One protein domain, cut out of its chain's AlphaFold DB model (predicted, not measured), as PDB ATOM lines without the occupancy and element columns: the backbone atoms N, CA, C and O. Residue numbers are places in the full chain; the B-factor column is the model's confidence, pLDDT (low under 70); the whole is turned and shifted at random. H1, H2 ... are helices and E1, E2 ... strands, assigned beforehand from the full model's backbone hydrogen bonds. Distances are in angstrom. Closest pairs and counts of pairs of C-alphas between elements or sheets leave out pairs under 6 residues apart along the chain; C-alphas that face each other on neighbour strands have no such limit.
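What this domain is: This is residues 11 to 216 of the 367 residues of the protein "Hypothetical protein" of Tetraselmis chuii (UniProt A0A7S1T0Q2). Four long helices, H2, H4, H6 and H7, make a loosely formed up-and-down bundle in one half of the domain, with the helical hairpin H6 and H7 at its core, H2 packed on H6, and H4 near the other three. The other half is mostly links without named elements, with the short H1, E1 and H5 set in them, while a small strand hairpin, E2 and E3, follows the end of H7. The printed part has 206 residues, with seven named helices and three named strands in the order H1 E1 H2 H3 H4 H5 H6 H7 E2 E3. The class is mostly helix, though under half of the residues are in named elements; the one sheet has the order E2 - E3 and is antiparallel. The whole is compact, with a radius of gyration of the C-alphas of 18.4 A, and only just flat, spanning 56 by 54 by 30 A.

How they stand to each other: Look first at the sheet, E2, residues 196 to 199, and E3, residues 203 to 206: they are an antiparallel hairpin at 138 degrees, with N 197 and O 205 2.9 A apart and N 199 and O 203 2.8 A apart, both within hydrogen-bond range. A tight link of one residue joins E2 to H7, residues 174 to 194. H7 and H6, residues 150 to 169, form a helical hairpin and touch, closest at the C-alphas of Ala 164 and Ala 177, 4.0 A, with a shallow tilt of 19 degrees, opposite ways. Next find H2, residues 39 to 55, which touches H6, closest at the C-alphas of Ala 43 and Gly 159, 5.1 A; the tilt of 37 degrees is only just steep, and they run the same way. H4, residues 65 to 81, completes the bundle, a group of helices in which each runs against the one before it in the chain. H4 is close to H7 but not clearly touching, with the C-alphas of Leu 75 and Ala 180 closest at 7.6 A and a shallow tilt of 32 degrees, the same way. H3, residues 60 to 63, is close to H2 but not clearly touching, the C-alphas of Leu 49 and Leu 62 being closest at 7.1 A. H1, residues 21 to 25, E1, residues 32 to 34, and H5, residues 94 to 99, are apart from each other and from the bundle helices; E1 pairs with no named strand. Every O i to N i+4 pair is within hydrogen-bond range in H1, H4, H6 and H7, against 12 of 13 in H2 and 0 of 2 in H5, where 1 of 3 O i to N i+3 pairs is within range; H3 is too short for an i+4 pair.

Where its parts are: Find C-alpha 174 at (14.636, 1.876, -11.519); from there H7 runs 30.3 A to C-alpha 194. H6 is 29.0 A long, H2 25.2 A and H4 24.4 A. E2 spans 9.5 A, and E3 spans 10.1 A, ending at C-alpha 206 at (10.547, -13.039, -40.743). Go back to C-alpha 21 at (-15.894, -31.153, -14.234), where H1 begins.

The domain as a whole: The two C-alphas farthest apart are those of Gly 58 and Arg 109, at 56.5 A. The printed part has no cut. The long links are H4 to H5, 12 residues, and H5 to H6, 50 residues; at the end of the latter, residues 148 to 149 pair antiparallel with residues 209 to 210. The mean pLDDT of the printed part is 87.3, and you will find the low values, under 70, at residues 88 to 117.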
ATOM      1  N   PHE A  11     -11.358 -14.076 -19.091       95.31
ATOM      2  CA  PHE A  11     -11.925 -13.998 -17.750       95.31
ATOM      3  C   PHE A  11     -13.418 -13.656 -17.751       95.31
ATOM      4  O   PHE A  11     -13.933 -12.980 -18.639       95.31
ATOM      5  N   ARG A  12     -14.117 -14.112 -16.712       94.00
ATOM      6  CA  ARG A  12     -15.483 -13.719 -16.366       94.00
ATOM      7  C   ARG A  12     -15.474 -12.485 -15.462       94.00
ATOM      8  O   ARG A  12     -14.491 -12.190 -14.782       94.00
ATOM      9  N   VAL A  13     -16.603 -11.781 -15.430       94.81
ATOM     10  CA  VAL A  13     -16.805 -10.599 -14.571       94.81
ATOM     11  C   VAL A  13     -16.896 -10.990 -13.090       94.81
ATOM     12  O   VAL A  13     -16.404 -10.268 -12.229       94.81
ATOM     13  N   ASP A  14     -17.462 -12.161 -12.798       94.19
ATOM     14  CA  ASP A  14     -17.629 -12.698 -11.449       94.19
ATOM     15  C   ASP A  14     -17.398 -14.222 -11.411       94.19
ATOM     16  O   ASP A  14     -17.168 -14.864 -12.440       94.19
ATOM     17  N   THR A  15     -17.448 -14.798 -10.206       94.56
ATOM     18  CA  THR A  15     -17.239 -16.232  -9.948       94.56
ATOM     19  C   THR A  15     -18.546 -17.011  -9.764       94.56
ATOM     20  O   THR A  15     -18.527 -18.098  -9.192       94.56
ATOM     21  N   SER A  16     -19.693 -16.460 -10.174       95.25
ATOM     22  CA  SER A  16     -21.004 -17.105  -9.992       95.25
ATOM     23  C   SER A  16     -21.240 -18.268 -10.959       95.25
ATOM     24  O   SER A  16     -22.085 -19.127 -10.706       95.25
ATOM     25  N   TYR A  17     -20.489 -18.316 -12.064       93.81
ATOM     26  CA  TYR A  17     -20.601 -19.389 -13.043       93.81
ATOM     27  C   TYR A  17     -20.117 -20.720 -12.461       93.81
ATOM     28  O   TYR A  17     -18.964 -20.863 -12.056       93.81
ATOM     29  N   VAL A  18     -20.994 -21.721 -12.490       94.06
ATOM     30  CA  VAL A  18     -20.672 -23.085 -12.072       94.06
ATOM     31  C   VAL A  18     -20.088 -23.839 -13.263       94.06
ATOM     32  O   VAL A  18     -20.792 -24.143 -14.226       94.06
ATOM     33  N   PHE A  19     -18.790 -24.125 -13.201       88.38
ATOM     34  CA  PHE A  19     -18.095 -24.905 -14.221       88.38
ATOM     35  C   PHE A  19     -18.388 -26.398 -14.063       88.38
ATOM     36  O   PHE A  19     -18.457 -26.914 -12.949       88.38
ATOM     37  N   SER A  20     -18.525 -27.105 -15.185       88.25
ATOM     38  CA  SER A  20     -18.565 -28.568 -15.178       88.25
ATOM     39  C   SER A  20     -17.193 -29.161 -14.841       88.25
ATOM     40  O   SER A  20     -16.158 -28.498 -14.981       88.25
ATOM     41  N   ASP A  21     -17.156 -30.441 -14.471       83.94
ATOM     42  CA  ASP A  21     -15.894 -31.153 -14.234       83.94
ATOM     43  C   ASP A  21     -14.981 -31.116 -15.464       83.94
ATOM     44  O   ASP A  21     -13.783 -30.871 -15.340       83.94
ATOM     45  N   ALA A  22     -15.549 -31.272 -16.665       79.38
ATOM     46  CA  ALA A  22     -14.804 -31.190 -17.918       79.38
ATOM     47  C   ALA A  22     -14.192 -29.794 -18.136       79.38
ATOM     48  O   ALA A  22     -13.046 -29.679 -18.558       79.38
ATOM     49  N   GLN A  23     -14.924 -28.721 -17.818       81.94
ATOM     50  CA  GLN A  23     -14.395 -27.355 -17.901       81.94
ATOM     51  C   GLN A  23     -13.283 -27.111 -16.880       81.94
ATOM     52  O   GLN A  23     -12.249 -26.542 -17.226       81.94
ATOM     53  N   THR A  24     -13.460 -27.606 -15.660       82.06
ATOM     54  CA  THR A  24     -12.452 -27.512 -14.598       82.06
ATOM     55  C   THR A  24     -11.190 -28.305 -14.945       82.06
ATOM     56  O   THR A  24     -10.075 -27.878 -14.651       82.06
ATOM     57  N   GLN A  25     -11.332 -29.446 -15.625       75.62
ATOM     58  CA  GLN A  25     -10.203 -30.216 -16.156       75.62
ATOM     59  C   GLN A  25      -9.422 -29.457 -17.239       75.62
ATOM     60  O   GLN A  25      -8.215 -29.658 -17.328       75.62
ATOM     61  N   MET A  26     -10.076 -28.558 -17.984       74.06
ATOM     62  CA  MET A  26      -9.452 -27.637 -18.947       74.06
ATOM     63  C   MET A  26      -8.885 -26.358 -18.295       74.06
ATOM     64  O   MET A  26      -8.624 -25.387 -18.995       74.06
ATOM     65  N   GLY A  27      -8.746 -26.306 -16.965       78.62
ATOM     66  CA  GLY A  27      -8.202 -25.139 -16.254       78.62
ATOM     67  C   GLY A  27      -9.206 -24.008 -16.004       78.62
ATOM     68  O   GLY A  27      -8.847 -22.978 -15.447       78.62
ATOM     69  N   ARG A  28     -10.486 -24.178 -16.360       86.81
ATOM     70  CA  ARG A  28     -11.509 -23.142 -16.146       86.81
ATOM     71  C   ARG A  28     -12.048 -23.202 -14.722       86.81
ATOM     72  O   ARG A  28     -12.659 -24.194 -14.335       86.81
ATOM     73  N   HIS A  29     -11.851 -22.144 -13.948       88.38
ATOM     74  CA  HIS A  29     -12.370 -22.036 -12.586       88.38
ATOM     75  C   HIS A  29     -12.391 -20.587 -12.100       88.38
ATOM     76  O   HIS A  29     -11.587 -19.758 -12.526       88.38
ATOM     77  N   GLY A  30     -13.275 -20.283 -11.146       92.81
ATOM     78  CA  GLY A  30     -13.397 -18.941 -10.577       92.81
ATOM     79  C   GLY A  30     -13.613 -17.890 -11.666       92.81
ATOM     80  O   GLY A  30     -14.644 -17.908 -12.333       92.81
ATOM     81  N   TYR A  31     -12.637 -16.998 -11.859       94.50
ATOM     82  CA  TYR A  31     -12.695 -15.985 -12.914       94.50
ATOM     83  C   TYR A  31     -12.260 -16.493 -14.293       94.50
ATOM     84  O   TYR A  31     -12.523 -15.809 -15.271       94.50
ATOM     85  N   ILE A  32     -11.598 -17.641 -14.416       90.25
ATOM     86  CA  ILE A  32     -10.995 -18.103 -15.676       90.25
ATOM     87  C   ILE A  32     -12.065 -18.722 -16.580       90.25
ATOM     88  O   ILE A  32     -12.666 -19.745 -16.248       90.25
ATOM     89  N   SER A  33     -12.298 -18.107 -17.740       90.50
ATOM     90  CA  SER A  33     -13.226 -18.602 -18.765       90.50
ATOM     91  C   SER A  33     -12.532 -19.488 -19.799       90.50
ATOM     92  O   SER A  33     -13.105 -20.501 -20.206       90.50
ATOM     93  N   THR A  34     -11.320 -19.102 -20.194       87.31
ATOM     94  CA  THR A  34     -10.410 -19.834 -21.084       87.31
ATOM     95  C   THR A  34      -9.008 -19.698 -20.503       87.31
ATOM     96  O   THR A  34      -8.697 -18.679 -19.884       87.31
ATOM     97  N   TRP A  35      -8.214 -20.754 -20.620       86.19
ATOM     98  CA  TRP A  35      -6.913 -20.866 -19.973       86.19
ATOM     99  C   TRP A  35      -5.841 -21.247 -20.995       86.19
ATOM    100  O   TRP A  35      -5.088 -22.201 -20.810       86.19
ATOM    101  N   ASP A  36      -5.841 -20.511 -22.103       86.75
ATOM    102  CA  ASP A  36      -4.916 -20.703 -23.209       86.75
ATOM    103  C   ASP A  36      -3.815 -19.643 -23.071       86.75
ATOM    104  O   ASP A  36      -4.085 -18.442 -23.087       86.75
ATOM    105  N   TYR A  37      -2.574 -20.080 -22.828       91.88
ATOM    106  CA  TYR A  37      -1.470 -19.146 -22.615       91.88
ATOM    107  C   TYR A  37      -1.009 -18.504 -23.922       91.88
ATOM    108  O   TYR A  37      -0.376 -19.137 -24.772       91.88
ATOM    109  N   GLU A  38      -1.279 -17.210 -24.020       95.69
ATOM    110  CA  GLU A  38      -0.933 -16.356 -25.146       95.69
ATOM    111  C   GLU A  38       0.002 -15.246 -24.670       95.69
ATOM    112  O   GLU A  38      -0.333 -14.453 -23.783       95.69
ATOM    113  N   LEU A  39       1.193 -15.162 -25.266       97.25
ATOM    114  CA  LEU A  39       2.182 -14.139 -24.921       97.25
ATOM    115  C   LEU A  39       1.617 -12.713 -25.037       97.25
ATOM    116  O   LEU A  39       1.930 -11.840 -24.220       97.25
ATOM    117  N   ASP A  40       0.760 -12.467 -26.025       98.50
ATOM    118  CA  ASP A  40       0.199 -11.147 -26.284       98.50
ATOM    119  C   ASP A  40      -0.823 -10.686 -25.236       98.50
ATOM    120  O   ASP A  40      -0.943  -9.476 -25.037       98.50
ATOM    121  N   SER A  41      -1.446 -11.594 -24.473       97.94
ATOM    122  CA  SER A  41      -2.325 -11.231 -23.349       97.94
ATOM    123  C   SER A  41      -1.612 -10.296 -22.355       97.94
ATOM    124  O   SER A  41      -2.157  -9.273 -21.927       97.94
ATOM    125  N   GLY A  42      -0.341 -10.585 -22.047       98.00
ATOM    126  CA  GLY A  42       0.501  -9.720 -21.212       98.00
ATOM    127  C   GLY A  42       0.955  -8.440 -21.926       98.00
ATOM    128  O   GLY A  42       1.004  -7.364 -21.323       98.00
ATOM    129  N   ALA A  43       1.251  -8.519 -23.225       98.62
ATOM    130  CA  ALA A  43       1.701  -7.367 -24.005       98.62
ATOM    131  C   ALA A  43       0.588  -6.318 -24.198       98.62
ATOM    132  O   ALA A  43       0.841  -5.117 -24.056       98.62
ATOM    133  N   TYR A  44      -0.659  -6.745 -24.427       98.75
ATOM    134  CA  TYR A  44      -1.823  -5.857 -24.472       98.75
ATOM    135  C   TYR A  44      -2.081  -5.180 -23.125       98.75
ATOM    136  O   TYR A  44      -2.388  -3.985 -23.101       98.75
ATOM    137  N   PHE A  45      -1.889  -5.885 -22.005       98.50
ATOM    138  CA  PHE A  45      -1.956  -5.272 -20.678       98.50
ATOM    139  C   PHE A  45      -0.921  -4.149 -20.519       98.50
ATOM    140  O   PHE A  45      -1.276  -3.035 -20.129       98.50
ATOM    141  N   PHE A  46       0.339  -4.386 -20.894       98.75
ATOM    142  CA  PHE A  46       1.377  -3.351 -20.842       98.75
ATOM    143  C   PHE A  46       1.085  -2.169 -21.776       98.75
ATOM    144  O   PHE A  46       1.232  -1.014 -21.365       98.75
ATOM    145  N   ARG A  47       0.609  -2.433 -23.001       98.62
ATOM    146  CA  ARG A  47       0.175  -1.385 -23.940       98.62
ATOM    147  C   ARG A  47      -0.959  -0.545 -23.358       98.62
ATOM    148  O   ARG A  47      -0.919   0.677 -23.500       98.62
ATOM    149  N   LEU A  48      -1.935  -1.166 -22.692       98.06
ATOM    150  CA  LEU A  48      -3.051  -0.462 -22.060       98.06
ATOM    151  C   LEU A  48      -2.557   0.470 -20.952       98.06
ATOM    152  O   LEU A  48      -2.896   1.651 -20.974       98.06
ATOM    153  N   LEU A  49      -1.730  -0.027 -20.025       98.19
ATOM    154  CA  LEU A  49      -1.189   0.788 -18.932       98.19
ATOM    155  C   LEU A  49      -0.429   2.007 -19.459       98.19
ATOM    156  O   LEU A  49      -0.641   3.126 -18.993       98.19
ATOM    157  N   TRP A  50       0.436   1.796 -20.452       98.50
ATOM    158  CA  TRP A  50       1.260   2.862 -21.007       98.50
ATOM    159  C   TRP A  50       0.443   3.869 -21.805       98.50
ATOM    160  O   TRP A  50       0.570   5.066 -21.572       98.50
ATOM    161  N   THR A  51      -0.458   3.404 -22.673       96.75
ATOM    162  CA  THR A  51      -1.357   4.289 -23.433       96.75
ATOM    163  C   THR A  51      -2.219   5.114 -22.481       96.75
ATOM    164  O   THR A  51      -2.308   6.334 -22.616       96.75
ATOM    165  N   TYR A  52      -2.800   4.471 -21.467       96.81
ATOM    166  CA  TYR A  52      -3.620   5.155 -20.477       96.81
ATOM    167  C   TYR A  52      -2.814   6.202 -19.705       96.81
ATOM    168  O   TYR A  52      -3.274   7.329 -19.557       96.81
ATOM    169  N   TRP A  53      -1.578   5.891 -19.300       97.50
ATOM    170  CA  TRP A  53      -0.688   6.861 -18.659       97.50
ATOM    171  C   TRP A  53      -0.345   8.051 -19.565       97.50
ATOM    172  O   TRP A  53      -0.381   9.191 -19.102       97.50
ATOM    173  N   LYS A  54      -0.042   7.822 -20.849       96.31
ATOM    174  CA  LYS A  54       0.294   8.907 -21.787       96.31
ATOM    175  C   LYS A  54      -0.861   9.883 -22.001       96.31
ATOM    176  O   LYS A  54      -0.610  11.074 -22.162       96.31
ATOM    177  N   HIS A  55      -2.102   9.402 -21.968       95.88
ATOM    178  CA  HIS A  55      -3.284  10.252 -22.120       95.88
ATOM    179  C   HIS A  55      -3.829  10.794 -20.789       95.88
ATOM    180  O   HIS A  55      -4.423  11.869 -20.773       95.88
ATOM    181  N   MET A  56      -3.624  10.079 -19.680       95.69
ATOM    182  CA  MET A  56      -4.159  10.397 -18.350       95.69
ATOM    183  C   MET A  56      -3.079  10.231 -17.260       95.69
ATOM    184  O   MET A  56      -3.201   9.373 -16.380       95.69
ATOM    185  N   PRO A  57      -2.015  11.058 -17.250       91.81
ATOM    186  CA  PRO A  57      -0.848  10.846 -16.384       91.81
ATOM    187  C   PRO A  57      -1.150  10.905 -14.877       91.81
ATOM    188  O   PRO A  57      -0.433  10.305 -14.068       91.81
ATOM    189  N   GLY A  58      -2.222  11.607 -14.496       91.69
ATOM    190  CA  GLY A  58      -2.693  11.747 -13.116       91.69
ATOM    191  C   GLY A  58      -3.629  10.635 -12.630       91.69
ATOM    192  O   GLY A  58      -4.125  10.726 -11.510       91.69
ATOM    193  N   ALA A  59      -3.911   9.606 -13.435       92.94
ATOM    194  CA  ALA A  59      -4.856   8.567 -13.041       92.94
ATOM    195  C   ALA A  59      -4.327   7.726 -11.864       92.94
ATOM    196  O   ALA A  59      -3.312   7.032 -11.974       92.94
ATOM    197  N   ALA A  60      -5.045   7.770 -10.736       94.69
ATOM    198  CA  ALA A  60      -4.652   7.100  -9.495       94.69
ATOM    199  C   ALA A  60      -4.588   5.570  -9.631       94.69
ATOM    200  O   ALA A  60      -3.704   4.951  -9.043       94.69
ATOM    201  N   VAL A  61      -5.453   4.982 -10.469       94.69
ATOM    202  CA  VAL A  61      -5.526   3.527 -10.692       94.69
ATOM    203  C   VAL A  61      -4.182   2.922 -11.113       94.69
ATOM    204  O   VAL A  61      -3.839   1.822 -10.702       94.69
ATOM    205  N   LEU A  62      -3.356   3.663 -11.862       95.56
ATOM    206  CA  LEU A  62      -2.044   3.189 -12.315       95.56
ATOM    207  C   LEU A  62      -1.008   3.067 -11.186       95.56
ATOM    208  O   LEU A  62       0.046   2.470 -11.396       95.56
ATOM    209  N   ARG A  63      -1.272   3.660 -10.018       95.25
ATOM    210  CA  ARG A  63      -0.415   3.600  -8.822       95.25
ATOM    211  C   ARG A  63      -0.920   2.614  -7.780       95.25
ATOM    212  O   ARG A  63      -0.296   2.474  -6.731       95.25
ATOM    213  N   GLU A  64      -2.034   1.941  -8.042       96.75
ATOM    214  CA  GLU A  64      -2.509   0.903  -7.144       96.75
ATOM    215  C   GLU A  64      -1.498  -0.245  -7.087       96.75
ATOM    216  O   GLU A  64      -0.998  -0.718  -8.110       96.75
ATOM    217  N   GLU A  65      -1.229  -0.734  -5.876       95.88
ATOM    218  CA  GLU A  65      -0.296  -1.841  -5.635       95.88
ATOM    219  C   GLU A  65      -0.657  -3.081  -6.472       95.88
ATOM    220  O   GLU A  65       0.216  -3.811  -6.939       95.88
ATOM    221  N   ALA A  66      -1.954  -3.287  -6.719       96.06
ATOM    222  CA  ALA A  66      -2.464  -4.367  -7.548       96.06
ATOM    223  C   ALA A  66      -1.967  -4.311  -9.007       96.06
ATOM    224  O   ALA A  66      -1.726  -5.358  -9.615       96.06
ATOM    225  N   VAL A  67      -1.788  -3.115  -9.576       97.25
ATOM    226  CA  VAL A  67      -1.254  -2.950 -10.935       97.25
ATOM    227  C   VAL A  67       0.220  -3.332 -10.962       97.25
ATOM    228  O   VAL A  67       0.638  -4.104 -11.823       97.25
ATOM    229  N   LEU A  68       0.996  -2.860  -9.986       95.94
ATOM    230  CA  LEU A  68       2.426  -3.149  -9.917       95.94
ATOM    231  C   LEU A  68       2.702  -4.640  -9.681       95.94
ATOM    232  O   LEU A  68       3.529  -5.223 -10.378       95.94
ATOM    233  N   LYS A  69       1.941  -5.285  -8.785       96.19
ATOM    234  CA  LYS A  69       2.002  -6.740  -8.569       96.19
ATOM    235  C   LYS A  69       1.692  -7.528  -9.839       96.19
ATOM    236  O   LYS A  69       2.383  -8.498 -10.132       96.19
ATOM    237  N   ALA A  70       0.684  -7.104 -10.607       97.44
ATOM    238  CA  ALA A  70       0.354  -7.740 -11.881       97.44
ATOM    239  C   ALA A  70       1.504  -7.613 -12.896       97.44
ATOM    240  O   ALA A  70       1.836  -8.588 -13.565       97.44
ATOM    241  N   VAL A  71       2.154  -6.446 -12.979       98.38
ATOM    242  CA  VAL A  71       3.334  -6.249 -13.837       98.38
ATOM    243  C   VAL A  71       4.483  -7.160 -13.407       98.38
ATOM    244  O   VAL A  71       5.048  -7.863 -14.241       98.38
ATOM    245  N   GLU A  72       4.813  -7.199 -12.115       96.50
ATOM    246  CA  GLU A  72       5.892  -8.046 -11.592       96.50
ATOM    247  C   GLU A  72       5.625  -9.540 -11.834       96.50
ATOM    248  O   GLU A  72       6.538 -10.265 -12.234       96.50
ATOM    249  N   GLN A  73       4.381 -10.000 -11.661       95.12
ATOM    250  CA  GLN A  73       3.985 -11.378 -11.961       95.12
ATOM    251  C   GLN A  73       4.074 -11.706 -13.449       95.12
ATOM    252  O   GLN A  73       4.585 -12.769 -13.795       95.12
ATOM    253  N   GLN A  74       3.638 -10.802 -14.328       96.94
ATOM    254  CA  GLN A  74       3.749 -11.014 -15.770       96.94
ATOM    255  C   GLN A  74       5.217 -11.121 -16.212       96.94
ATOM    256  O   GLN A  74       5.554 -11.981 -17.024       96.94
ATOM    257  N   LEU A  75       6.110 -10.307 -15.634       97.56
ATOM    258  CA  LEU A  75       7.551 -10.432 -15.876       97.56
ATOM    259  C   LEU A  75       8.113 -11.757 -15.345       97.56
ATOM    260  O   LEU A  75       8.947 -12.359 -16.012       97.56
ATOM    261  N   ASN A  76       7.660 -12.235 -14.179       93.38
ATOM    262  CA  ASN A  76       8.072 -13.545 -13.658       93.38
ATOM    263  C   ASN A  76       7.673 -14.679 -14.614       93.38
ATOM    264  O   ASN A  76       8.466 -15.594 -14.830       93.38
ATOM    265  N   VAL A  77       6.468 -14.614 -15.194       93.19
ATOM    266  CA  VAL A  77       6.018 -15.567 -16.218       93.19
ATOM    267  C   VAL A  77       6.946 -15.522 -17.424       93.19
ATOM    268  O   VAL A  77       7.509 -16.545 -17.787       93.19
ATOM    269  N   TRP A  78       7.210 -14.346 -17.994       96.75
ATOM    270  CA  TRP A  78       8.071 -14.252 -19.177       96.75
ATOM    271  C   TRP A  78       9.518 -14.699 -18.915       96.75
ATOM    272  O   TRP A  78      10.090 -15.392 -19.749       96.75
ATOM    273  N   GLU A  79      10.099 -14.411 -17.741       94.62
ATOM    274  CA  GLU A  79      11.417 -14.958 -17.353       94.62
ATOM    275  C   GLU A  79      11.405 -16.480 -17.170       94.62
ATOM    276  O   GLU A  79      12.447 -17.123 -17.285       94.62
ATOM    277  N   THR A  80      10.257 -17.063 -16.833       90.31
ATOM    278  CA  THR A  80      10.097 -18.517 -16.712       90.31
ATOM    279  C   THR A  80      10.006 -19.150 -18.089       90.31
ATOM    280  O   THR A  80      10.748 -20.083 -18.381       90.31
ATOM    281  N   GLU A  81       9.173 -18.583 -18.956       94.56
ATOM    282  CA  GLU A  81       8.901 -19.099 -20.296       94.56
ATOM    283  C   GLU A  81      10.042 -18.839 -21.299       94.56
ATOM    284  O   GLU A  81      10.091 -19.466 -22.354       94.56
ATOM    285  N   GLN A  82      11.041 -18.012 -20.956       95.75
ATOM    286  CA  GLN A  82      12.354 -18.016 -21.635       95.75
ATOM    287  C   GLN A  82      13.126 -19.338 -21.445       95.75
ATOM    288  O   GLN A  82      14.022 -19.656 -22.226       95.75
ATOM    289  N   TRP A  83      12.782 -20.109 -20.410       91.75
ATOM    290  CA  TRP A  83      13.410 -21.374 -20.024       91.75
ATOM    291  C   TRP A  83      12.380 -22.509 -19.948       91.75
ATOM    292  O   TRP A  83      12.482 -23.376 -19.080       91.75
ATOM    293  N   HIS A  84      11.390 -22.502 -20.849       89.00
ATOM    294  CA  HIS A  84      10.250 -23.430 -20.861       89.00
ATOM    295  C   HIS A  84      10.637 -24.917 -20.730       89.00
ATOM    296  O   HIS A  84       9.937 -25.714 -20.102       89.00
ATOM    297  N   GLU A  85      11.772 -25.324 -21.309       87.50
ATOM    298  CA  GLU A  85      12.223 -26.713 -21.210       87.50
ATOM    299  C   GLU A  85      12.817 -27.079 -19.839       87.50
ATOM    300  O   GLU A  85      12.715 -28.243 -19.447       87.50
ATOM    301  N   GLU A  86      13.395 -26.111 -19.120       80.62
ATOM    302  CA  GLU A  86      14.272 -26.318 -17.956       80.62
ATOM    303  C   GLU A  86      13.654 -25.900 -16.617       80.62
ATOM    304  O   GLU A  86      13.987 -26.476 -15.579       80.62
ATOM    305  N   ARG A  87      12.789 -24.881 -16.606       70.69
ATOM    306  CA  ARG A  87      12.194 -24.359 -15.372       70.69
ATOM    307  C   ARG A  87      10.821 -24.960 -15.138       70.69
ATOM    308  O   ARG A  87       9.972 -24.971 -16.023       70.69
ATOM    309  N   GLU A  88      10.588 -25.409 -13.907       60.97
ATOM    310  CA  GLU A  88       9.225 -25.666 -13.455       60.97
ATOM    311  C   GLU A  88       8.460 -24.348 -13.381       60.97
ATOM    312  O   GLU A  88       8.977 -23.324 -12.923       60.97
ATOM    313  N   VAL A  89       7.219 -24.374 -13.851       58.19
ATOM    314  CA  VAL A  89       6.472 -23.145 -14.055       58.19
ATOM    315  C   VAL A  89       6.009 -22.529 -12.733       58.19
ATOM    316  O   VAL A  89       5.494 -23.210 -11.848       58.19
ATOM    317  N   VAL A  90       6.180 -21.209 -12.617       49.19
ATOM    318  CA  VAL A  90       6.071 -20.432 -11.368       49.19
ATOM    319  C   VAL A  90       4.633 -20.297 -10.832       49.19
ATOM    320  O   VAL A  90       4.440 -19.874  -9.692       49.19
ATOM    321  N   ALA A  91       3.602 -20.694 -11.587       47.22
ATOM    322  CA  ALA A  91       2.219 -20.663 -11.103       47.22
ATOM    323  C   ALA A  91       1.826 -21.979 -10.383       47.22
ATOM    324  O   ALA A  91       1.940 -23.064 -10.965       47.22
ATOM    325  N   PRO A  92       1.315 -21.922  -9.133       39.28
ATOM    326  CA  PRO A  92       0.776 -23.088  -8.434       39.28
ATOM    327  C   PRO A  92      -0.346 -23.736  -9.254       39.28
ATOM    328  O   PRO A  92      -1.418 -23.168  -9.414       39.28
ATOM    329  N   GLY A  93      -0.103 -24.940  -9.777       44.25
ATOM    330  CA  GLY A  93      -1.044 -25.637 -10.662       44.25
ATOM    331  C   GLY A  93      -0.649 -25.638 -12.138       44.25
ATOM    332  O   GLY A  93      -1.171 -26.466 -12.874       44.25
ATOM    333  N   TYR A  94       0.340 -24.850 -12.560       43.44
ATOM    334  CA  TYR A  94       0.880 -24.918 -13.921       43.44
ATOM    335  C   TYR A  94       1.708 -26.187 -14.153       43.44
ATOM    336  O   TYR A  94       1.627 -26.790 -15.211       43.44
ATOM    337  N   ASN A  95       2.332 -26.756 -13.113       40.50
ATOM    338  CA  ASN A  95       2.831 -28.143 -13.159       40.50
ATOM    339  C   ASN A  95       1.715 -29.192 -13.437       40.50
ATOM    340  O   ASN A  95       2.008 -30.371 -13.643       40.50
ATOM    341  N   ARG A  96       0.426 -28.795 -13.440       41.88
ATOM    342  CA  ARG A  96      -0.722 -29.617 -13.873       41.88
ATOM    343  C   ARG A  96      -1.185 -29.339 -15.314       41.88
ATOM    344  O   ARG A  96      -2.056 -30.091 -15.754       41.88
ATOM    345  N   LEU A  97      -0.596 -28.381 -16.052       43.69
ATOM    346  CA  LEU A  97      -0.707 -28.332 -17.526       43.69
ATOM    347  C   LEU A  97      -0.284 -29.658 -18.138       43.69
ATOM    348  O   LEU A  97      -0.879 -30.144 -19.086       43.69
ATOM    349  N   TYR A  98       0.708 -30.298 -17.531       44.97
ATOM    350  CA  TYR A  98       1.376 -31.429 -18.151       44.97
ATOM    351  C   TYR A  98       0.690 -32.791 -17.955       44.97
ATOM    352  O   TYR A  98       1.321 -33.822 -18.164       44.97
ATOM    353  N   ARG A  99      -0.537 -32.857 -17.405       40.44
ATOM    354  CA  ARG A  99      -1.083 -34.138 -16.886       40.44
ATOM    355  C   ARG A  99      -2.587 -34.366 -17.031       40.44
ATOM    356  O   ARG A  99      -3.140 -35.145 -16.250       40.44
ATOM    357  N   ARG A 100      -3.302 -33.701 -17.946       43.62
ATOM    358  CA  ARG A 100      -4.767 -33.880 -18.016       43.62
ATOM    359  C   ARG A 100      -5.299 -34.080 -19.430       43.62
ATOM    360  O   ARG A 100      -5.423 -33.091 -20.142       43.62
ATOM    361  N   PRO A 101      -5.677 -35.314 -19.826       39.00
ATOM    362  CA  PRO A 101      -6.457 -35.534 -21.037       39.00
ATOM    363  C   PRO A 101      -7.826 -34.855 -20.918       39.00
ATOM    364  O   PRO A 101      -8.545 -35.092 -19.950       39.00
ATOM    365  N   ALA A 102      -8.195 -34.018 -21.890       42.41
ATOM    366  CA  ALA A 102      -9.588 -33.619 -22.107       42.41
ATOM    367  C   ALA A 102     -10.087 -34.246 -23.421       42.41
ATOM    368  O   ALA A 102      -9.323 -34.826 -24.173       42.41
ATOM    369  N   VAL A 103     -11.380 -34.211 -23.706       40.66
ATOM    370  CA  VAL A 103     -11.926 -34.662 -24.996       40.66
ATOM    371  C   VAL A 103     -12.674 -33.476 -25.572       40.66
ATOM    372  O   VAL A 103     -13.467 -32.852 -24.864       40.66
ATOM    373  N   LYS A 104     -12.437 -33.133 -26.844       39.38
ATOM    374  CA  LYS A 104     -13.179 -32.048 -27.502       39.38
ATOM    375  C   LYS A 104     -14.662 -32.461 -27.580       39.38
ATOM    376  O   LYS A 104     -14.954 -33.471 -28.225       39.38
ATOM    377  N   PRO A 105     -15.618 -31.709 -26.996       38.25
ATOM    378  CA  PRO A 105     -17.031 -32.115 -26.960       38.25
ATOM    379  C   PRO A 105     -17.651 -32.342 -28.348       38.25
ATOM    380  O   PRO A 105     -18.581 -33.129 -28.494       38.25
ATOM    381  N   SER A 106     -17.120 -31.682 -29.382       43.00
ATOM    382  CA  SER A 106     -17.570 -31.814 -30.772       43.00
ATOM    383  C   SER A 106     -16.980 -33.013 -31.528       43.00
ATOM    384  O   SER A 106     -17.423 -33.288 -32.642       43.00
ATOM    385  N   ARG A 107     -15.996 -33.732 -30.964       45.97
ATOM    386  CA  ARG A 107     -15.360 -34.911 -31.588       45.97
ATOM    387  C   ARG A 107     -15.134 -36.046 -30.571       45.97
ATOM    388  O   ARG A 107     -13.997 -36.387 -30.261       45.97
ATOM    389  N   PRO A 108     -16.208 -36.681 -30.070       41.50
ATOM    390  CA  PRO A 108     -16.151 -37.653 -28.971       41.50
ATOM    391  C   PRO A 108     -15.524 -39.025 -29.311       41.50
ATOM    392  O   PRO A 108     -15.561 -39.921 -28.473       41.50
ATOM    393  N   ARG A 109     -14.991 -39.237 -30.526       39.38
ATOM    394  CA  ARG A 109     -14.458 -40.539 -30.987       39.38
ATOM    395  C   ARG A 109     -12.937 -40.600 -31.148       39.38
ATOM    396  O   ARG A 109     -12.426 -41.658 -31.499       39.38
ATOM    397  N   GLU A 110     -12.219 -39.514 -30.883       39.62
ATOM    398  CA  GLU A 110     -10.756 -39.490 -30.973       39.62
ATOM    399  C   GLU A 110     -10.150 -39.519 -29.559       39.62
ATOM    400  O   GLU A 110     -10.473 -38.641 -28.752       39.62
ATOM    401  N   PRO A 111      -9.306 -40.517 -29.217       34.88
ATOM    402  CA  PRO A 111      -8.542 -40.504 -27.974       34.88
ATOM    403  C   PRO A 111      -7.619 -39.287 -27.992       34.88
ATOM    404  O   PRO A 111      -6.766 -39.165 -28.867       34.88
ATOM    405  N   TRP A 112      -7.818 -38.370 -27.052       39.88
ATOM    406  CA  TRP A 112      -7.149 -37.076 -27.041       39.88
ATOM    407  C   TRP A 112      -6.335 -36.919 -25.761       39.88
ATOM    408  O   TRP A 112      -6.848 -37.053 -24.649       39.88
ATOM    409  N   THR A 113      -5.038 -36.683 -25.921       33.28
ATOM    410  CA  THR A 113      -4.047 -36.676 -24.841       33.28
ATOM    411  C   THR A 113      -3.656 -35.245 -24.480       33.28
ATOM    412  O   THR A 113      -2.572 -34.790 -24.804       33.28
ATOM    413  N   GLY A 114      -4.567 -34.556 -23.800       42.75
ATOM    414  CA  GLY A 114      -4.315 -33.377 -22.965       42.75
ATOM    415  C   GLY A 114      -4.105 -32.034 -23.654       42.75
ATOM    416  O   GLY A 114      -3.372 -31.941 -24.621       42.75
ATOM    417  N   PHE A 115      -4.775 -31.015 -23.094       48.47
ATOM    418  CA  PHE A 115      -4.885 -29.625 -23.566       48.47
ATOM    419  C   PHE A 115      -5.255 -29.462 -25.046       48.47
ATOM    420  O   PHE A 115      -5.043 -30.336 -25.879       48.47
ATOM    421  N   VAL A 116      -5.928 -28.367 -25.403       51.56
ATOM    422  CA  VAL A 116      -6.419 -28.207 -26.776       51.56
ATOM    423  C   VAL A 116      -5.260 -28.050 -27.753       51.56
ATOM    424  O   VAL A 116      -4.802 -26.957 -28.009       51.56
ATOM    425  N   GLY A 117      -4.794 -29.170 -28.313       60.03
ATOM    426  CA  GLY A 117      -3.903 -29.209 -29.468       60.03
ATOM    427  C   GLY A 117      -2.399 -29.066 -29.204       60.03
ATOM    428  O   GLY A 117      -1.665 -28.915 -30.175       60.03
ATOM    429  N   LEU A 118      -1.920 -29.163 -27.957       75.62
ATOM    430  CA  LEU A 118      -0.480 -29.120 -27.664       75.62
ATOM    431  C   LEU A 118       0.123 -30.530 -27.504       75.62
ATOM    432  O   LEU A 118      -0.361 -31.310 -26.683       75.62
ATOM    433  N   PRO A 119       1.201 -30.880 -28.232       80.25
ATOM    434  CA  PRO A 119       1.890 -32.160 -28.055       80.25
ATOM    435  C   PRO A 119       2.642 -32.244 -26.712       80.25
ATOM    436  O   PRO A 119       2.699 -31.281 -25.946       80.25
ATOM    437  N   ARG A 120       3.250 -33.410 -26.438       81.62
ATOM    438  CA  ARG A 120       4.099 -33.664 -25.253       81.62
ATOM    439  C   ARG A 120       3.368 -33.387 -23.935       81.62
ATOM    440  O   ARG A 120       3.849 -32.632 -23.094       81.62
ATOM    441  N   ASP A 121       2.185 -33.983 -23.804       73.44
ATOM    442  CA  ASP A 121       1.294 -33.835 -22.651       73.44
ATOM    443  C   ASP A 121       0.969 -32.371 -22.313       73.44
ATOM    444  O   ASP A 121       0.792 -32.038 -21.152       73.44
ATOM    445  N   GLY A 122       0.892 -31.481 -23.308       74.69
ATOM    446  CA  GLY A 122       0.622 -30.055 -23.092       74.69
ATOM    447  C   GLY A 122       1.863 -29.156 -23.032       74.69
ATOM    448  O   GLY A 122       1.712 -27.952 -22.857       74.69
ATOM    449  N   LYS A 123       3.080 -29.700 -23.203       80.25
ATOM    450  CA  LYS A 123       4.337 -28.918 -23.254       80.25
ATOM    451  C   LYS A 123       4.610 -28.258 -24.610       80.25
ATOM    452  O   LYS A 123       5.531 -27.467 -24.741       80.25
ATOM    453  N   GLY A 124       3.828 -28.571 -25.638       86.88
ATOM    454  CA  GLY A 124       4.096 -28.050 -26.976       86.88
ATOM    455  C   GLY A 124       5.344 -28.679 -27.603       86.88
ATOM    456  O   GLY A 124       5.884 -29.681 -27.119       86.88
ATOM    457  N   SER A 125       5.781 -28.141 -28.739       91.19
ATOM    458  CA  SER A 125       6.996 -28.599 -29.421       91.19
ATOM    459  C   SER A 125       8.261 -28.265 -28.620       91.19
ATOM    460  O   SER A 125       8.266 -27.368 -27.784       91.19
ATOM    461  N   VAL A 126       9.331 -29.037 -28.840       93.69
ATOM    462  CA  VAL A 126      10.624 -28.812 -28.170       93.69
ATOM    463  C   VAL A 126      11.212 -27.487 -28.637       93.69
ATOM    464  O   VAL A 126      11.254 -27.239 -29.839       93.69
ATOM    465  N   THR A 127      11.714 -26.681 -27.704       94.50
ATOM    466  CA  THR A 127      12.406 -25.423 -28.005       94.50
ATOM    467  C   THR A 127      13.834 -25.400 -27.458       94.50
ATOM    468  O   THR A 127      14.170 -26.091 -26.496       94.50
ATOM    469  N   ALA A 128      14.704 -24.607 -28.083       95.31
ATOM    470  CA  ALA A 128      16.008 -24.241 -27.535       95.31
ATOM    471  C   ALA A 128      15.920 -22.934 -26.735       95.31
ATOM    472  O   ALA A 128      15.028 -22.115 -26.956       95.31
ATOM    473  N   HIS A 129      16.901 -22.674 -25.870       96.12
ATOM    474  CA  HIS A 129      17.033 -21.360 -25.247       96.12
ATOM    475  C   HIS A 129      17.499 -20.317 -26.279       96.12
ATOM    476  O   HIS A 129      18.642 -20.341 -26.743       96.12
ATOM    477  N   THR A 130      16.619 -19.371 -26.608       98.00
ATOM    478  CA  THR A 130      16.874 -18.303 -27.592       98.00
ATOM    479  C   THR A 130      16.885 -16.901 -26.983       98.00
ATOM    480  O   THR A 130      17.309 -15.960 -27.643       98.00
ATOM    481  N   GLY A 131      16.406 -16.749 -25.745       98.00
ATOM    482  CA  GLY A 131      16.073 -15.453 -25.150       98.00
ATOM    483  C   GLY A 131      14.661 -14.957 -25.488       98.00
ATOM    484  O   GLY A 131      14.174 -14.060 -24.801       98.00
ATOM    485  N   MET A 132      13.977 -15.549 -26.476       98.81
ATOM    486  CA  MET A 132      12.545 -15.330 -26.710       98.81
ATOM    487  C   MET A 132      11.701 -16.027 -25.637       98.81
ATOM    488  O   MET A 132      12.155 -16.961 -24.979       98.81
ATOM    489  N   VAL A 133      10.472 -15.554 -25.463       98.50
ATOM    490  CA  VAL A 133       9.486 -16.095 -24.525       98.50
ATOM    491  C   VAL A 133       8.629 -17.121 -25.257       98.50
ATOM    492  O   VAL A 133       8.078 -16.821 -26.323       98.50
ATOM    493  N   TRP A 134       8.541 -18.327 -24.698       97.69
ATOM    494  CA  TRP A 134       7.646 -19.366 -25.198       97.69
ATOM    495  C   TRP A 134       6.179 -18.938 -25.075       97.69
ATOM    496  O   TRP A 134       5.821 -18.173 -24.183       97.69
ATOM    497  N   SER A 135       5.324 -19.424 -25.969       93.94
ATOM    498  CA  SER A 135       3.878 -19.235 -25.902       93.94
ATOM    499  C   SER A 135       3.175 -20.494 -26.385       93.94
ATOM    500  O   SER A 135       3.622 -21.152 -27.322       93.94
ATOM    501  N   ALA A 136       2.064 -20.837 -25.742       90.75
ATOM    502  CA  ALA A 136       1.320 -22.043 -26.069       90.75
ATOM    503  C   ALA A 136       0.435 -21.830 -27.303       90.75
ATOM    504  O   ALA A 136       0.418 -22.645 -28.227       90.75
ATOM    505  N   PHE A 137      -0.279 -20.706 -27.313       93.62
ATOM    506  CA  PHE A 137      -1.284 -20.380 -28.314       93.62
ATOM    507  C   PHE A 137      -0.939 -19.077 -29.035       93.62
ATOM    508  O   PHE A 137      -0.111 -18.277 -28.583       93.62
ATOM    509  N   ARG A 138      -1.513 -18.921 -30.223       96.81
ATOM    510  CA  ARG A 138      -1.509 -17.699 -31.031       96.81
ATOM    511  C   ARG A 138      -2.615 -16.759 -30.539       96.81
ATOM    512  O   ARG A 138      -3.539 -17.231 -29.887       96.81
ATOM    513  N   PRO A 139      -2.640 -15.490 -30.978       97.06
ATOM    514  CA  PRO A 139      -3.754 -14.579 -30.697       97.06
ATOM    515  C   PRO A 139      -5.077 -15.004 -31.375       97.06
ATOM    516  O   PRO A 139      -6.092 -14.315 -31.259       97.06
ATOM    517  N   SER A 140      -5.059 -16.091 -32.157       93.25
ATOM    518  CA  SER A 140      -6.228 -16.774 -32.717       93.25
ATOM    519  C   SER A 140      -6.810 -17.858 -31.801       93.25
ATOM    520  O   SER A 140      -7.713 -18.562 -32.235       93.25
ATOM    521  N   ASP A 141      -6.294 -18.033 -30.580       90.62
ATOM    522  CA  ASP A 141      -6.573 -19.174 -29.692       90.62
ATOM    523  C   ASP A 141      -6.123 -20.544 -30.273       90.62
ATOM    524  O   ASP A 141      -6.452 -21.604 -29.736       90.62
ATOM    525  N   ASP A 142      -5.371 -20.568 -31.384       89.62
ATOM    526  CA  ASP A 142      -4.841 -21.811 -31.961       89.62
ATOM    527  C   ASP A 142      -3.491 -22.199 -31.351       89.62
ATOM    528  O   ASP A 142      -2.654 -21.327 -31.103       89.62
ATOM    529  N   PRO A 143      -3.217 -23.503 -31.164       90.00
ATOM    530  CA  PRO A 143      -1.923 -23.966 -30.677       90.00
ATOM    531  C   PRO A 143      -0.801 -23.627 -31.665       90.00
ATOM    532  O   PRO A 143      -0.957 -23.759 -32.884       90.00
ATOM    533  N   GLN A 144       0.358 -23.246 -31.132       91.69
ATOM    534  CA  GLN A 144       1.551 -22.998 -31.939       91.69
ATOM    535  C   GLN A 144       2.151 -24.305 -32.464       91.69
ATOM    536  O   GLN A 144       2.151 -25.333 -31.783       91.69
ATOM    537  N   GLN A 145       2.714 -24.262 -33.674       94.44
ATOM    538  CA  GLN A 145       3.512 -25.369 -34.199       94.44
ATOM    539  C   GLN A 145       4.920 -25.334 -33.599       94.44
ATOM    540  O   GLN A 145       5.425 -26.367 -33.150       94.44
ATOM    541  N   TYR A 146       5.536 -24.150 -33.543       97.50
ATOM    542  CA  TYR A 146       6.802 -23.914 -32.847       97.50
ATOM    543  C   TYR A 146       6.627 -22.870 -31.749       97.50
ATOM    544  O   TYR A 146       6.023 -21.830 -31.980       97.50
ATOM    545  N   GLY A 147       7.150 -23.157 -30.555       95.62
ATOM    546  CA  GLY A 147       6.793 -22.435 -29.329       95.62
ATOM    547  C   GLY A 147       7.239 -20.972 -29.226       95.62
ATOM    548  O   GLY A 147       6.927 -20.334 -28.225       95.62
ATOM    549  N   PHE A 148       7.974 -20.424 -30.200       98.62
ATOM    550  CA  PHE A 148       8.269 -18.991 -30.259       98.62
ATOM    551  C   PHE A 148       7.516 -18.326 -31.411       98.62
ATOM    552  O   PHE A 148       8.039 -18.191 -32.521       98.62
ATOM    553  N   LEU A 149       6.310 -17.834 -31.125       98.75
ATOM    554  CA  LEU A 149       5.602 -16.897 -31.997       98.75
ATOM    555  C   LEU A 149       6.386 -15.589 -32.125       98.75
ATOM    556  O   LEU A 149       6.510 -14.808 -31.174       98.75
ATOM    557  N   VAL A 150       6.893 -15.340 -33.327       98.94
ATOM    558  CA  VAL A 150       7.747 -14.197 -33.656       98.94
ATOM    559  C   VAL A 150       7.020 -12.860 -33.474       98.94
ATOM    560  O   VAL A 150       7.543 -12.026 -32.729       98.94
ATOM    561  N   PRO A 151       5.821 -12.615 -34.048       98.88
ATOM    562  CA  PRO A 151       5.139 -11.336 -33.847       98.88
ATOM    563  C   PRO A 151       4.712 -11.110 -32.384       98.88
ATOM    564  O   PRO A 151       4.756  -9.978 -31.902       98.88
ATOM    565  N   GLY A 152       4.394 -12.174 -31.638       98.81
ATOM    566  CA  GLY A 152       4.145 -12.104 -30.194       98.81
ATOM    567  C   GLY A 152       5.374 -11.639 -29.412       98.81
ATOM    568  O   GLY A 152       5.285 -10.733 -28.585       98.81
ATOM    569  N   ASN A 153       6.548 -12.192 -29.727       98.94
ATOM    570  CA  ASN A 153       7.816 -11.788 -29.117       98.94
ATOM    571  C   ASN A 153       8.219 -10.354 -29.495       98.94
ATOM    572  O   ASN A 153       8.679  -9.595 -28.641       98.94
ATOM    573  N   MET A 154       7.978  -9.934 -30.740       98.94
ATOM    574  CA  MET A 154       8.153  -8.536 -31.153       98.94
ATOM    575  C   MET A 154       7.258  -7.595 -30.337       98.94
ATOM    576  O   MET A 154       7.716  -6.549 -29.868       98.94
ATOM    577  N   PHE A 155       5.999  -7.975 -30.102       98.94
ATOM    578  CA  PHE A 155       5.096  -7.181 -29.275       98.94
ATOM    579  C   PHE A 155       5.518  -7.169 -27.797       98.94
ATOM    580  O   PHE A 155       5.439  -6.123 -27.149       98.94
ATOM    581  N   ALA A 156       6.052  -8.277 -27.278       98.94
ATOM    582  CA  ALA A 156       6.622  -8.342 -25.935       98.94
ATOM    583  C   ALA A 156       7.802  -7.366 -25.761       98.94
ATOM    584  O   ALA A 156       7.850  -6.655 -24.758       98.94
ATOM    585  N   VAL A 157       8.701  -7.238 -26.750       98.94
ATOM    586  CA  VAL A 157       9.781  -6.225 -26.735       98.94
ATOM    587  C   VAL A 157       9.208  -4.813 -26.598       98.94
ATOM    588  O   VAL A 157       9.690  -4.017 -25.786       98.94
ATOM    589  N   VAL A 158       8.161  -4.484 -27.358       98.94
ATOM    590  CA  VAL A 158       7.491  -3.180 -27.250       98.94
ATOM    591  C   VAL A 158       6.857  -3.002 -25.863       98.94
ATOM    592  O   VAL A 158       7.094  -1.987 -25.205       98.94
ATOM    593  N   GLY A 159       6.121  -4.004 -25.377       98.88
ATOM    594  CA  GLY A 159       5.494  -3.999 -24.055       98.88
ATOM    595  C   GLY A 159       6.493  -3.828 -22.906       98.88
ATOM    596  O   GLY A 159       6.233  -3.087 -21.960       98.88
ATOM    597  N   LEU A 160       7.678  -4.431 -22.992       98.94
ATOM    598  CA  LEU A 160       8.735  -4.261 -21.988       98.94
ATOM    599  C   LEU A 160       9.319  -2.851 -21.993       98.94
ATOM    600  O   LEU A 160       9.630  -2.309 -20.932       98.94
ATOM    601  N   ASN A 161       9.432  -2.223 -23.164       98.88
ATOM    602  CA  ASN A 161       9.840  -0.823 -23.250       98.88
ATOM    603  C   ASN A 161       8.786   0.110 -22.635       98.88
ATOM    604  O   ASN A 161       9.150   1.070 -21.955       98.88
ATOM    605  N   TYR A 162       7.498  -0.205 -22.789       98.81
ATOM    606  CA  TYR A 162       6.417   0.485 -22.083       98.81
ATOM    607  C   TYR A 162       6.529   0.343 -20.563       98.81
ATOM    608  O   TYR A 162       6.463   1.344 -19.847       98.81
ATOM    609  N   VAL A 163       6.763  -0.876 -20.065       98.81
ATOM    610  CA  VAL A 163       6.998  -1.129 -18.635       98.81
ATOM    611  C   VAL A 163       8.219  -0.363 -18.139       98.81
ATOM    612  O   VAL A 163       8.166   0.221 -17.063       98.81
ATOM    613  N   ALA A 164       9.304  -0.311 -18.910       98.88
ATOM    614  CA  ALA A 164      10.502   0.417 -18.514       98.88
ATOM    615  C   ALA A 164      10.278   1.936 -18.417       98.88
ATOM    616  O   ALA A 164      10.807   2.574 -17.503       98.88
ATOM    617  N   ASP A 165       9.491   2.508 -19.332       98.62
ATOM    618  CA  ASP A 165       9.104   3.923 -19.315       98.62
ATOM    619  C   ASP A 165       8.219   4.239 -18.095       98.62
ATOM    620  O   ASP A 165       8.534   5.143 -17.322       98.62
ATOM    621  N   LEU A 166       7.188   3.422 -17.842       98.50
ATOM    622  CA  LEU A 166       6.339   3.525 -16.646       98.50
ATOM    623  C   LEU A 166       7.152   3.364 -15.352       98.50
ATOM    624  O   LEU A 166       7.050   4.175 -14.437       98.50
ATOM    625  N   ALA A 167       8.009   2.352 -15.269       98.50
ATOM    626  CA  ALA A 167       8.821   2.100 -14.085       98.50
ATOM    627  C   ALA A 167       9.781   3.256 -13.780       98.50
ATOM    628  O   ALA A 167       9.976   3.589 -12.615       98.50
ATOM    629  N   THR A 168      10.330   3.903 -14.809       98.19
ATOM    630  CA  THR A 168      11.224   5.057 -14.633       98.19
ATOM    631  C   THR A 168      10.452   6.315 -14.239       98.19
ATOM    632  O   THR A 168      10.839   6.999 -13.298       98.19
ATOM    633  N   ASN A 169       9.370   6.623 -14.958       97.31
ATOM    634  CA  ASN A 169       8.751   7.952 -14.942       97.31
ATOM    635  C   ASN A 169       7.438   8.031 -14.151       97.31
ATOM    636  O   ASN A 169       6.951   9.130 -13.892       97.31
ATOM    637  N   LEU A 170       6.837   6.889 -13.808       97.06
ATOM    638  CA  LEU A 170       5.562   6.816 -13.093       97.06
ATOM    639  C   LEU A 170       5.700   6.205 -11.701       97.06
ATOM    640  O   LEU A 170       5.153   6.746 -10.740       97.06
ATOM    641  N   TRP A 171       6.366   5.054 -11.618       97.56
ATOM    642  CA  TRP A 171       6.453   4.271 -10.383       97.56
ATOM    643  C   TRP A 171       7.739   4.512  -9.595       97.56
ATOM    644  O   TRP A 171       7.812   4.078  -8.451       97.56
ATOM    645  N   GLU A 172       8.735   5.174 -10.194       96.94
ATOM    646  CA  GLU A 172      10.045   5.433  -9.577       96.94
ATOM    647  C   GLU A 172      10.737   4.134  -9.103       96.94
ATOM    648  O   GLU A 172      11.333   4.060  -8.031       96.94
ATOM    649  N   ARG A 173      10.653   3.080  -9.928       98.06
ATOM    650  CA  ARG A 173      11.216   1.735  -9.697       98.06
ATOM    651  C   ARG A 173      12.338   1.440 -10.710       98.06
ATOM    652  O   ARG A 173      12.114   0.717 -11.689       98.06
ATOM    653  N   PRO A 174      13.547   2.008 -10.542       97.56
ATOM    654  CA  PRO A 174      14.636   1.876 -11.519       97.56
ATOM    655  C   PRO A 174      15.108   0.426 -11.733       97.56
ATOM    656  O   PRO A 174      15.545   0.061 -12.830       97.56
ATOM    657  N   GLU A 175      14.993  -0.431 -10.721       98.19
ATOM    658  CA  GLU A 175      15.308  -1.855 -10.816       98.19
ATOM    659  C   GLU A 175      14.316  -2.606 -11.714       98.19
ATOM    660  O   GLU A 175      14.730  -3.436 -12.526       98.19
ATOM    661  N   LEU A 176      13.025  -2.253 -11.653       98.50
ATOM    662  CA  LEU A 176      11.997  -2.800 -12.538       98.50
ATOM    663  C   LEU A 176      12.231  -2.352 -13.985       98.50
ATOM    664  O   LEU A 176      12.155  -3.167 -14.906       98.50
ATOM    665  N   ALA A 177      12.598  -1.083 -14.189       98.75
ATOM    666  CA  ALA A 177      12.950  -0.573 -15.512       98.75
ATOM    667  C   ALA A 177      14.163  -1.307 -16.108       98.75
ATOM    668  O   ALA A 177      14.157  -1.683 -17.281       98.75
ATOM    669  N   THR A 178      15.193  -1.549 -15.293       98.75
ATOM    670  CA  THR A 178      16.396  -2.291 -15.700       98.75
ATOM    671  C   THR A 178      16.065  -3.740 -16.047       98.75
ATOM    672  O   THR A 178      16.522  -4.251 -17.071       98.75
ATOM    673  N   ARG A 179      15.230  -4.393 -15.231       98.56
ATOM    674  CA  ARG A 179      14.743  -5.756 -15.470       98.56
ATOM    675  C   ARG A 179      14.008  -5.865 -16.807       98.56
ATOM    676  O   ARG A 179      14.359  -6.725 -17.612       98.56
ATOM    677  N   ALA A 180      13.058  -4.965 -17.068       98.88
ATOM    678  CA  ALA A 180      12.287  -4.956 -18.308       98.88
ATOM    679  C   ALA A 180      13.173  -4.708 -19.542       98.88
ATOM    680  O   ALA A 180      13.087  -5.450 -20.517       98.88
ATOM    681  N   LYS A 181      14.094  -3.732 -19.482       98.88
ATOM    682  CA  LYS A 181      15.041  -3.448 -20.579       98.88
ATOM    683  C   LYS A 181      15.959  -4.628 -20.890       98.88
ATOM    684  O   LYS A 181      16.209  -4.912 -22.057       98.88
ATOM    685  N   ARG A 182      16.461  -5.317 -19.859       98.88
ATOM    686  CA  ARG A 182      17.312  -6.501 -20.036       98.88
ATOM    687  C   ARG A 182      16.559  -7.619 -20.752       98.88
ATOM    688  O   ARG A 182      17.088  -8.165 -21.712       98.88
ATOM    689  N   MET A 183      15.336  -7.924 -20.317       98.88
ATOM    690  CA  MET A 183      14.504  -8.931 -20.978       98.88
ATOM    691  C   MET A 183      14.182  -8.531 -22.423       98.88
ATOM    692  O   MET A 183      14.306  -9.354 -23.322       98.88
ATOM    693  N   ALA A 184      13.852  -7.257 -22.669       98.94
ATOM    694  CA  ALA A 184      13.574  -6.762 -24.016       98.94
ATOM    695  C   ALA A 184      14.772  -6.972 -24.954       98.94
ATOM    696  O   ALA A 184      14.594  -7.417 -26.082       98.94
ATOM    697  N   ALA A 185      15.990  -6.701 -24.474       98.88
ATOM    698  CA  ALA A 185      17.213  -6.918 -25.241       98.88
ATOM    699  C   ALA A 185      17.461  -8.405 -25.547       98.88
ATOM    700  O   ALA A 185      17.842  -8.732 -26.665       98.88
ATOM    701  N   GLN A 186      17.204  -9.301 -24.587       98.88
ATOM    702  CA  GLN A 186      17.336 -10.751 -24.785       98.88
ATOM    703  C   GLN A 186      16.356 -11.282 -25.838       98.88
ATOM    704  O   GLN A 186      16.751 -12.050 -26.713       98.88
ATOM    705  N   ILE A 187      15.091 -10.852 -25.773       98.94
ATOM    706  CA  ILE A 187      14.069 -11.252 -26.747       98.94
ATOM    707  C   ILE A 187      14.426 -10.704 -28.135       98.94
ATOM    708  O   ILE A 187      14.379 -11.446 -29.112       98.94
ATOM    709  N   ASP A 188      14.827  -9.431 -28.229       98.88
ATOM    710  CA  ASP A 188      15.213  -8.800 -29.499       98.88
ATOM    711  C   ASP A 188      16.426  -9.485 -30.148       98.88
ATOM    712  O   ASP A 188      16.433  -9.729 -31.355       98.88
ATOM    713  N   GLU A 189      17.436  -9.854 -29.356       98.75
ATOM    714  CA  GLU A 189      18.579 -10.640 -29.827       98.75
ATOM    715  C   GLU A 189      18.140 -12.018 -30.345       98.75
ATOM    716  O   GLU A 189      18.549 -12.429 -31.436       98.75
ATOM    717  N   GLY A 190      17.255 -12.697 -29.609       98.75
ATOM    718  CA  GLY A 190      16.670 -13.974 -30.013       98.75
ATOM    719  C   GLY A 190      15.932 -13.890 -31.351       98.75
ATOM    720  O   GLY A 190      16.184 -14.704 -32.241       98.75
ATOM    721  N   ILE A 191      15.099 -12.860 -31.542       98.88
ATOM    722  CA  ILE A 191      14.396 -12.595 -32.807       98.88
ATOM    723  C   ILE A 191      15.404 -12.411 -33.946       98.88
ATOM    724  O   ILE A 191      15.311 -13.085 -34.970       98.88
ATOM    725  N   ARG A 192      16.406 -11.537 -33.780       98.38
ATOM    726  CA  ARG A 192      17.395 -11.258 -34.840       98.38
ATOM    727  C   ARG A 192      18.175 -12.498 -35.265       98.38
ATOM    728  O   ARG A 192      18.516 -12.621 -36.439       98.38
ATOM    729  N   LYS A 193      18.474 -13.390 -34.320       98.31
ATOM    730  CA  LYS A 193      19.281 -14.589 -34.560       98.31
ATOM    731  C   LYS A 193      18.478 -15.750 -35.144       98.31
ATOM    732  O   LYS A 193      19.031 -16.512 -35.931       98.31
ATOM    733  N   HIS A 194      17.217 -15.904 -34.745       98.62
ATOM    734  CA  HIS A 194      16.444 -17.115 -35.034       98.62
ATOM    735  C   HIS A 194      15.235 -16.892 -35.945       98.62
ATOM    736  O   HIS A 194      14.807 -17.844 -36.585       98.62
ATOM    737  N   ALA A 195      14.686 -15.675 -36.023       98.56
ATOM    738  CA  ALA A 195      13.422 -15.424 -36.715       98.56
ATOM    739  C   ALA A 195      13.567 -14.961 -38.172       98.56
ATOM    740  O   ALA A 195      12.561 -14.895 -38.871       98.56
ATOM    741  N   ILE A 196      14.774 -14.621 -38.640       98.69
ATOM    742  CA  ILE A 196      15.005 -14.201 -40.032       98.69
ATOM    743  C   ILE A 196      15.490 -15.397 -40.849       98.69
ATOM    744  O   ILE A 196      16.527 -15.977 -40.536       98.69
ATOM    745  N   VAL A 197      14.766 -15.728 -41.916       98.38
ATOM    746  CA  VAL A 197      15.061 -16.863 -42.800       98.38
ATOM    747  C   VAL A 197      15.174 -16.421 -44.258       98.38
ATOM    748  O   VAL A 197      14.588 -15.415 -44.656       98.38
ATOM    749  N   GLU A 198      15.906 -17.185 -45.066       98.38
ATOM    750  CA  GLU A 198      15.991 -16.979 -46.516       98.38
ATOM    751  C   GLU A 198      14.816 -17.669 -47.223       98.38
ATOM    752  O   GLU A 198      14.745 -18.898 -47.265       98.38
ATOM    753  N   HIS A 199      13.898 -16.890 -47.800       98.50
ATOM    754  CA  HIS A 199      12.830 -17.404 -48.657       98.50
ATOM    755  C   HIS A 199      13.277 -17.409 -50.128       98.50
ATOM    756  O   HIS A 199      13.739 -16.374 -50.618       98.50
ATOM    757  N   PRO A 200      13.067 -18.503 -50.888       97.62
ATOM    758  CA  PRO A 200      13.563 -18.632 -52.264       97.62
ATOM    759  C   PRO A 200      13.071 -17.527 -53.212       97.62
ATOM    760  O   PRO A 200      13.807 -17.109 -54.100       97.62
ATOM    761  N   THR A 201      11.842 -17.042 -53.014       98.19
ATOM    762  CA  THR A 201      11.219 -16.002 -53.859       98.19
ATOM    763  C   THR A 201      11.335 -14.586 -53.289       98.19
ATOM    764  O   THR A 201      11.443 -13.623 -54.044       98.19
ATOM    765  N   HIS A 202      11.285 -14.430 -51.960       98.44
ATOM    766  CA  HIS A 202      11.090 -13.123 -51.313       98.44
ATOM    767  C   HIS A 202      12.367 -12.589 -50.655       98.44
ATOM    768  O   HIS A 202      12.370 -11.444 -50.211       98.44
ATOM    769  N   GLY A 203      13.446 -13.380 -50.630       98.56
ATOM    770  CA  GLY A 203      14.682 -13.066 -49.915       98.56
ATOM    771  C   GLY A 203      14.516 -13.242 -48.407       98.56
ATOM    772  O   GLY A 203      13.710 -14.052 -47.949       98.56
ATOM    773  N   ARG A 204      15.260 -12.461 -47.622       98.75
ATOM    774  CA  ARG A 204      15.182 -12.494 -46.156       98.75
ATOM    775  C   ARG A 204      13.812 -12.038 -45.667       98.75
ATOM    776  O   ARG A 204      13.442 -10.892 -45.918       98.75
ATOM    777  N   ILE A 205      13.106 -12.898 -44.938       98.88
ATOM    778  CA  ILE A 205      11.805 -12.615 -44.311       98.88
ATOM    779  C   ILE A 205      11.808 -13.022 -42.837       98.88
ATOM    780  O   ILE A 205      12.648 -13.813 -42.408       98.88
ATOM    781  N   TYR A 206      10.852 -12.509 -42.067       98.94
ATOM    782  CA  TYR A 206      10.547 -13.039 -40.743       98.94
ATOM    783  C   TYR A 206       9.686 -14.302 -40.863       98.94
ATOM    784  O   TYR A 206       8.682 -14.306 -41.575       98.94
ATOM    785  N   ALA A 207      10.068 -15.362 -40.155       98.88
ATOM    786  CA  ALA A 207       9.201 -16.506 -39.909       98.88
ATOM    787  C   ALA A 207       8.072 -16.124 -38.938       98.88
ATOM    788  O   ALA A 207       8.222 -15.207 -38.134       98.88
ATOM    789  N   TYR A 208       6.948 -16.837 -38.998       98.88
ATOM    790  CA  TYR A 208       5.818 -16.632 -38.090       98.88
ATOM    791  C   TYR A 208       6.075 -17.278 -36.725       98.88
ATOM    792  O   TYR A 208       5.877 -16.657 -35.683       98.88
ATOM    793  N   GLU A 209       6.595 -18.506 -36.731       98.88
ATOM    794  CA  GLU A 209       7.008 -19.243 -35.534       98.88
ATOM    795  C   GLU A 209       8.369 -19.896 -35.752       98.88
ATOM    796  O   GLU A 209       8.683 -20.322 -36.866       98.88
ATOM    797  N   VAL A 210       9.151 -20.016 -34.680       98.81
ATOM    798  CA  VAL A 210      10.438 -20.724 -34.656       98.81
ATOM    799  C   VAL A 210      10.602 -21.502 -33.350       98.81
ATOM    800  O   VAL A 210       9.904 -21.241 -32.374       98.81
ATOM    801  N   ASP A 211      11.524 -22.462 -33.309       98.25
ATOM    802  CA  ASP A 211      11.815 -23.254 -32.100       98.25
ATOM    803  C   ASP A 211      13.223 -23.027 -31.527       98.25
ATOM    804  O   ASP A 211      13.556 -23.529 -30.456       98.25
ATOM    805  N   GLY A 212      14.074 -22.279 -32.233       97.69
ATOM    806  CA  GLY A 212      15.482 -22.097 -31.871       97.69
ATOM    807  C   GLY A 212      16.399 -23.283 -32.207       97.69
ATOM    808  O   GLY A 212      17.611 -23.166 -32.040       97.69
ATOM    809  N   LEU A 213      15.849 -24.386 -32.722       97.88
ATOM    810  CA  LEU A 213      16.562 -25.578 -33.198       97.88
ATOM    811  C   LEU A 213      16.763 -25.573 -34.723       97.88
ATOM    812  O   LEU A 213      17.429 -26.453 -35.263       97.88
ATOM    813  N   GLY A 214      16.217 -24.567 -35.410       97.44
ATOM    814  CA  GLY A 214      16.358 -24.350 -36.851       97.44
ATOM    815  C   GLY A 214      15.065 -24.568 -37.636       97.44
ATOM    816  O   GLY A 214      15.030 -24.255 -38.829       97.44
ATOM    817  N   ASN A 215      13.997 -25.045 -36.989       98.50
ATOM    818  CA  ASN A 215      12.698 -25.152 -37.635       98.50
ATOM    819  C   ASN A 215      11.967 -23.809 -37.602       98.50
ATOM    820  O   ASN A 215      12.129 -23.001 -36.683       98.50
ATOM    821  N   HIS A 216      11.154 -23.586 -38.627       98.38
ATOM    822  CA  HIS A 216      10.399 -22.359 -38.800       98.38
ATOM    823  C   HIS A 216       9.084 -22.629 -39.531       98.38
ATOM    824  O   HIS A 216       8.990 -23.538 -40.357       98.38
TER     825      HIS A 216